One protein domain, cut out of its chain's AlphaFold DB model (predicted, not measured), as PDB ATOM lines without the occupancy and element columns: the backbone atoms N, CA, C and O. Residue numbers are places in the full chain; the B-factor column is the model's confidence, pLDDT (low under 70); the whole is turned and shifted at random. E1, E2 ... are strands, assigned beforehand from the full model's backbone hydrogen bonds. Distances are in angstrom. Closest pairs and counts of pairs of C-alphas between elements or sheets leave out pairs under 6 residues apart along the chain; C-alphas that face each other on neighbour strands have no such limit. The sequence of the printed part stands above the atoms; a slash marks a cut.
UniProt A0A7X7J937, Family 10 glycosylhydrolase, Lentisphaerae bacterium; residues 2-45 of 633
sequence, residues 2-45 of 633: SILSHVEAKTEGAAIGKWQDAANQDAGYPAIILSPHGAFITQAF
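AT A GLANCE: This is residues 2 to 45 of the 633 residues of the protein "Family 10 glycosylhydrolase" of Lentisphaerae bacterium (UniProt A0A7X7J937). A free arm, residues 2 to 8, sticks out from a small three-stranded sheet made of two hairpins in a row. The long strands E1 and E2 lie side by side, E2 bends partway, and the short strand E3 runs beside the later part of E2. The printed part has 44 residues with no named helix and three named strands, E1, E2 and E3 in that order along the chain and also across the fully antiparallel sheet. The class is all strand, though under half of the residues, 21 of 44, are in named elements. The whole is only just loose, close to compact, with a radius of gyration of the C-alphas of 11.4 A and spans of 33 by 22 by 18 A.

HOW THE PARTS SIT: Begin at residue 2: residues 2 to 8 stand free, and the stretch from 2 to 13 has no named element. Next look at E1, residues 14 to 20, and E2, residues 26 to 35, antiparallel neighbours at 149 degrees that form a hairpin. Their C-alphas 18 and 30 face each other at 4.3 A. Find N 14 and O 34 within hydrogen-bond range at 2.9 A, and near the other end N 27 and O 19, also at 2.9 A. E2 bends by 55 degrees at residue 29. Past that bend comes E3, residues 38 to 41, which forms a second hairpin with E2, antiparallel at 158 degrees. C-alphas 34 and 39 face each other at 4.4 A, and N 40 and O 33 are within hydrogen-bond range at 2.8 A. E1, E2 and E3 make a meander, each strand the antiparallel neighbour of the one before. E1 and E3 are the edge strands and E2 is the inner one.

IN THESE COORDINATES: Find C-alpha 14 at (172.733, 172.159, 156.950); from there E1 runs 17.6 A to C-alpha 20. E2 starts at C-alpha 26, at (169.834, 168.116, 141.101), and runs 21.9 A to C-alpha 35; it is the longest strand, with 10 residues. E3 runs 10.0 A from C-alpha 38 and ends at C-alpha 41, at (182.678, 169.223, 151.085).

THE WHOLE: Look at Ala 23 and His 37 for the two C-alphas farthest apart, at 33.3 A. From Ser 2 to Phe 45 the C-alphas are 19.2 A apart, and the printed part has no cut. Both links between strands are tight, with 5 residues between E1 and E2 and 2 between E2 and E3. The mean pLDDT of the printed part is 72.0, and residues 2 to 12, residue 22 and residues 44 to 45 are under 70.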
ATOM      1  N   SER A   2     180.404 153.350 144.272       26.03
ATOM      2  CA  SER A   2     180.099 152.469 145.405       26.03
ATOM      3  C   SER A   2     180.196 153.304 146.680       26.03
ATOM      4  O   SER A   2     181.263 153.846 146.964       26.03
ATOM      5  N   ILE A   3     179.093 153.458 147.416       30.66
ATOM      6  CA  ILE A   3     179.063 154.209 148.679       30.66
ATOM      7  C   ILE A   3     179.765 153.363 149.748       30.66
ATOM      8  O   ILE A   3     179.214 152.382 150.244       30.66
ATOM      9  N   LEU A   4     181.007 153.722 150.080       32.53
ATOM     10  CA  LEU A   4     181.752 153.150 151.198       32.53
ATOM     11  C   LEU A   4     181.405 153.949 152.460       32.53
ATOM     12  O   LEU A   4     182.017 154.969 152.750       32.53
ATOM     13  N   SER A   5     180.422 153.435 153.200       34.62
ATOM     14  CA  SER A   5     179.943 153.887 154.515       34.62
ATOM     15  C   SER A   5     179.087 155.163 154.558       34.62
ATOM     16  O   SER A   5     179.410 156.201 153.991       34.62
ATOM     17  N   HIS A   6     177.975 155.053 155.287       39.41
ATOM     18  CA  HIS A   6     177.107 156.150 155.696       39.41
ATOM     19  C   HIS A   6     177.495 156.503 157.136       39.41
ATOM     20  O   HIS A   6     177.357 155.668 158.029       39.41
ATOM     21  N   VAL A   7     178.010 157.710 157.373       43.16
ATOM     22  CA  VAL A   7     178.226 158.231 158.730       43.16
ATOM     23  C   VAL A   7     177.179 159.312 158.960       43.16
ATOM     24  O   VAL A   7     177.162 160.319 158.259       43.16
ATOM     25  N   GLU A   8     176.265 159.080 159.901       43.53
ATOM     26  CA  GLU A   8     175.303 160.092 160.340       43.53
ATOM     27  C   GLU A   8     176.052 161.263 160.993       43.53
ATOM     28  O   GLU A   8     176.850 161.076 161.919       43.53
ATOM     29  N   ALA A   9     175.814 162.481 160.502       46.88
ATOM     30  CA  ALA A   9     176.366 163.688 161.098       46.88
ATOM     31  C   ALA A   9     175.762 163.881 162.500       46.88
ATOM     32  O   ALA A   9     174.579 164.165 162.643       46.88
ATOM     33  N   LYS A  10     176.580 163.741 163.550       51.53
ATOM     34  CA  LYS A  10     176.157 163.866 164.962       51.53
ATOM     35  C   LYS A  10     175.882 165.308 165.429       51.53
ATOM     36  O   LYS A  10     175.715 165.537 166.622       51.53
ATOM     37  N   THR A  11     175.864 166.282 164.520       55.31
ATOM     38  CA  THR A  11     175.672 167.712 164.822       55.31
ATOM     39  C   THR A  11     174.750 168.347 163.787       55.31
ATOM     40  O   THR A  11     174.705 167.864 162.656       55.31
ATOM     41  N   GLU A  12     174.053 169.424 164.165       68.88
ATOM     42  CA  GLU A  12     173.200 170.239 163.289       68.88
ATOM     43  C   GLU A  12     174.018 170.804 162.112       68.88
ATOM     44  O   GLU A  12     174.649 171.857 162.203       68.88
ATOM     45  N   GLY A  13     174.066 170.053 161.012       72.62
ATOM     46  CA  GLY A  13     174.686 170.453 159.758       72.62
ATOM     47  C   GLY A  13     173.615 170.686 158.701       72.62
ATOM     48  O   GLY A  13     172.777 169.816 158.470       72.62
ATOM     49  N   ALA A  14     173.644 171.843 158.044       85.69
ATOM     50  CA  ALA A  14     172.733 172.159 156.950       85.69
ATOM     51  C   ALA A  14     173.437 171.968 155.604       85.69
ATOM     52  O   ALA A  14     174.558 172.441 155.399       85.69
ATOM     53  N   ALA A  15     172.772 171.302 154.663       86.56
ATOM     54  CA  ALA A  15     173.223 171.285 153.277       86.56
ATOM     55  C   ALA A  15     173.020 172.682 152.666       86.56
ATOM     56  O   ALA A  15     171.887 173.144 152.544       86.56
ATOM     57  N   ILE A  16     174.113 173.346 152.284       87.12
ATOM     58  CA  ILE A  16     174.105 174.693 151.678       87.12
ATOM     59  C   ILE A  16     174.415 174.672 150.175       87.12
ATOM     60  O   ILE A  16     174.397 175.708 149.517       87.12
ATOM     61  N   GLY A  17     174.684 173.489 149.623       84.19
ATOM     62  CA  GLY A  17     174.861 173.250 148.196       84.19
ATOM     63  C   GLY A  17     174.554 171.797 147.853       84.19
ATOM     64  O   GLY A  17     174.634 170.925 148.723       84.19
ATOM     65  N   LYS A  18     174.214 171.531 146.592       86.50
ATOM     66  CA  LYS A  18     173.905 170.193 146.072       86.50
ATOM     67  C   LYS A  18     174.706 169.916 144.808       86.50
ATOM     68  O   LYS A  18     175.017 170.847 144.070       86.50
ATOM     69  N   TRP A  19     175.035 168.650 144.578       83.94
ATOM     70  CA  TRP A  19     175.641 168.225 143.323       83.94
ATOM     71  C   TRP A  19     174.607 168.259 142.206       83.94
ATOM     72  O   TRP A  19     173.448 167.905 142.417       83.94
ATOM     73  N   GLN A  20     175.054 168.660 141.022       80.25
ATOM     74  CA  GLN A  20     174.293 168.503 139.796       80.25
ATOM     75  C   GLN A  20     174.889 167.369 138.963       80.25
ATOM     76  O   GLN A  20     176.088 167.095 139.043       80.25
ATOM     77  N   ASP A  21     174.045 166.685 138.202       76.50
ATOM     78  CA  ASP A  21     174.488 165.706 137.217       76.50
ATOM     79  C   ASP A  21     174.994 166.384 135.929       76.50
ATOM     80  O   ASP A  21     174.991 167.608 135.792       76.50
ATOM     81  N   ALA A  22     175.434 165.578 134.957       63.94
ATOM     82  CA  ALA A  22     175.928 166.076 133.672       63.94
ATOM     83  C   ALA A  22     174.858 166.809 132.831       63.94
ATOM     84  O   ALA A  22     175.202 167.452 131.842       63.94
ATOM     85  N   ALA A  23     173.579 166.728 133.210       72.81
ATOM     86  CA  ALA A  23     172.470 167.450 132.595       72.81
ATOM     87  C   ALA A  23     172.064 168.702 133.401       72.81
ATOM     88  O   ALA A  23     171.004 169.277 133.143       72.81
ATOM     89  N   ASN A  24     172.892 169.133 134.363       72.38
ATOM     90  CA  ASN A  24     172.631 170.240 135.289       72.38
ATOM     91  C   ASN A  24     171.386 170.039 136.176       72.38
ATOM     92  O   ASN A  24     170.808 171.008 136.678       72.38
ATOM     93  N   GLN A  25     170.960 168.794 136.395       82.06
ATOM     94  CA  GLN A  25     169.833 168.469 137.272       82.06
ATOM     95  C   GLN A  25     170.327 168.156 138.684       82.06
ATOM     96  O   GLN A  25     171.443 167.681 138.860       82.06
ATOM     97  N   ASP A  26     169.506 168.430 139.703       83.75
ATOM     98  CA  ASP A  26     169.834 168.116 141.101       83.75
ATOM     99  C   ASP A  26     170.059 166.604 141.260       83.75
ATOM    100  O   ASP A  26     169.131 165.808 141.119       83.75
ATOM    101  N   ALA A  27     171.292 166.211 141.578       84.50
ATOM    102  CA  ALA A  27     171.663 164.813 141.761       84.50
ATOM    103  C   ALA A  27     171.168 164.244 143.105       84.50
ATOM    104  O   ALA A  27     171.366 163.064 143.385       84.50
ATOM    105  N   GLY A  28     170.560 165.070 143.964       85.44
ATOM    106  CA  GLY A  28     170.014 164.673 145.262       85.44
ATOM    107  C   GLY A  28     171.058 164.523 146.370       85.44
ATOM    108  O   GLY A  28     170.700 164.213 147.506       85.44
ATOM    109  N   TYR A  29     172.337 164.773 146.079       85.12
ATOM    110  CA  TYR A  29     173.431 164.654 147.043       85.12
ATOM    111  C   TYR A  29     173.893 166.034 147.529       85.12
ATOM    112  O   TYR A  29     174.153 166.912 146.700       85.12
ATOM    113  N   PRO A  30     174.054 166.253 148.849       87.00
ATOM    114  CA  PRO A  30     174.612 167.501 149.355       87.00
ATOM    115  C   PRO A  30     176.066 167.645 148.892       87.00
ATOM    116  O   PRO A  30     176.868 166.727 149.053       87.00
ATOM    117  N   ALA A  31     176.413 168.802 148.332       84.81
ATOM    118  CA  ALA A  31     177.777 169.131 147.925       84.81
ATOM    119  C   ALA A  31     178.585 169.717 149.083       84.81
ATOM    120  O   ALA A  31     179.738 169.347 149.298       84.81
ATOM    121  N   ILE A  32     177.961 170.615 149.848       87.12
ATOM    122  CA  ILE A  32     178.585 171.290 150.983       87.12
ATOM    123  C   ILE A  32     177.627 171.227 152.167       87.12
ATOM    124  O   ILE A  32     176.475 171.657 152.072       87.12
ATOM    125  N   ILE A  33     178.123 170.702 153.284       89.38
ATOM    126  CA  ILE A  33     177.417 170.621 154.560       89.38
ATOM    127  C   ILE A  33     178.096 171.595 155.519       89.38
ATOM    128  O   ILE A  33     179.278 171.440 155.820       89.38
ATOM    129  N   LEU A  34     177.364 172.605 155.979       89.19
ATOM    130  CA  LEU A  34     177.860 173.637 156.886       89.19
ATOM    131  C   LEU A  34     177.405 173.354 158.318       89.19
ATOM    132  O   LEU A  34     176.233 173.059 158.542       89.19
ATOM    133  N   SER A  35     178.314 173.495 159.279       88.00
ATOM    134  CA  SER A  35     178.028 173.469 160.715       88.00
ATOM    135  C   SER A  35     178.677 174.673 161.415       88.00
ATOM    136  O   SER A  35     179.541 175.334 160.828       88.00
ATOM    137  N   PRO A  36     178.345 174.942 162.692       83.88
ATOM    138  CA  PRO A  36     178.995 176.001 163.470       83.88
ATOM    139  C   PRO A  36     180.520 175.848 163.621       83.88
ATOM    140  O   PRO A  36     181.196 176.807 163.982       83.88
ATOM    141  N   HIS A  37     181.071 174.656 163.370       83.94
ATOM    142  CA  HIS A  37     182.491 174.348 163.574       83.94
ATOM    143  C   HIS A  37     183.283 174.175 162.274       83.94
ATOM    144  O   HIS A  37     184.501 174.016 162.323       83.94
ATOM    145  N   GLY A  38     182.618 174.172 161.118       85.75
ATOM    146  CA  GLY A  38     183.294 173.971 159.843       85.75
ATOM    147  C   GLY A  38     182.348 173.651 158.695       85.75
ATOM    148  O   GLY A  38     181.133 173.562 158.855       85.75
ATOM    149  N   ALA A  39     182.929 173.456 157.514       87.06
ATOM    150  CA  ALA A  39     182.222 172.973 156.338       87.06
ATOM    151  C   ALA A  39     182.829 171.644 155.878       87.06
ATOM    152  O   ALA A  39     184.050 171.492 155.838       87.06
ATOM    153  N   PHE A  40     181.974 170.694 155.512       86.06
ATOM    154  CA  PHE A  40     182.363 169.438 154.887       86.06
ATOM    155  C   PHE A  40     181.938 169.453 153.422       86.06
ATOM    156  O   PHE A  40     180.753 169.587 153.110       86.06
ATOM    157  N   ILE A  41     182.910 169.321 152.524       85.19
ATOM    158  CA  ILE A  41     182.678 169.223 151.085       85.19
ATOM    159  C   ILE A  41     182.724 167.736 150.744       85.19
ATOM    160  O   ILE A  41     183.741 167.078 150.960       85.19
ATOM    161  N   THR A  42     181.611 167.199 150.252       84.94
ATOM    162  CA  THR A  42     181.402 165.744 150.152       84.94
ATOM    163  C   THR A  42     182.241 165.075 149.064       84.94
ATOM    164  O   THR A  42     182.418 163.858 149.083       84.94
ATOM    165  N   GLN A  43     182.812 165.861 148.151       75.94
ATOM    166  CA  GLN A  43     183.794 165.415 147.172       75.94
ATOM    167  C   GLN A  43     184.856 166.497 146.990       75.94
ATOM    168  O   GLN A  43     184.549 167.680 146.877       75.94
ATOM    169  N   ALA A  44     186.124 166.101 146.983       64.12
ATOM    170  CA  ALA A  44     187.210 167.063 146.924       64.12
ATOM    171  C   ALA A  44     187.255 167.821 145.582       64.12
ATOM    172  O   ALA A  44     187.094 167.230 144.511       64.12
ATOM    173  N   PHE A  45     187.531 169.130 145.659       61.44
ATOM    174  CA  PHE A  45     187.763 170.045 144.532       61.44
ATOM    175  C   PHE A  45     189.093 169.730 143.816       61.44
ATOM    176  O   PHE A  45     189.976 170.576 143.725       61.44
TER     177      PHE A  45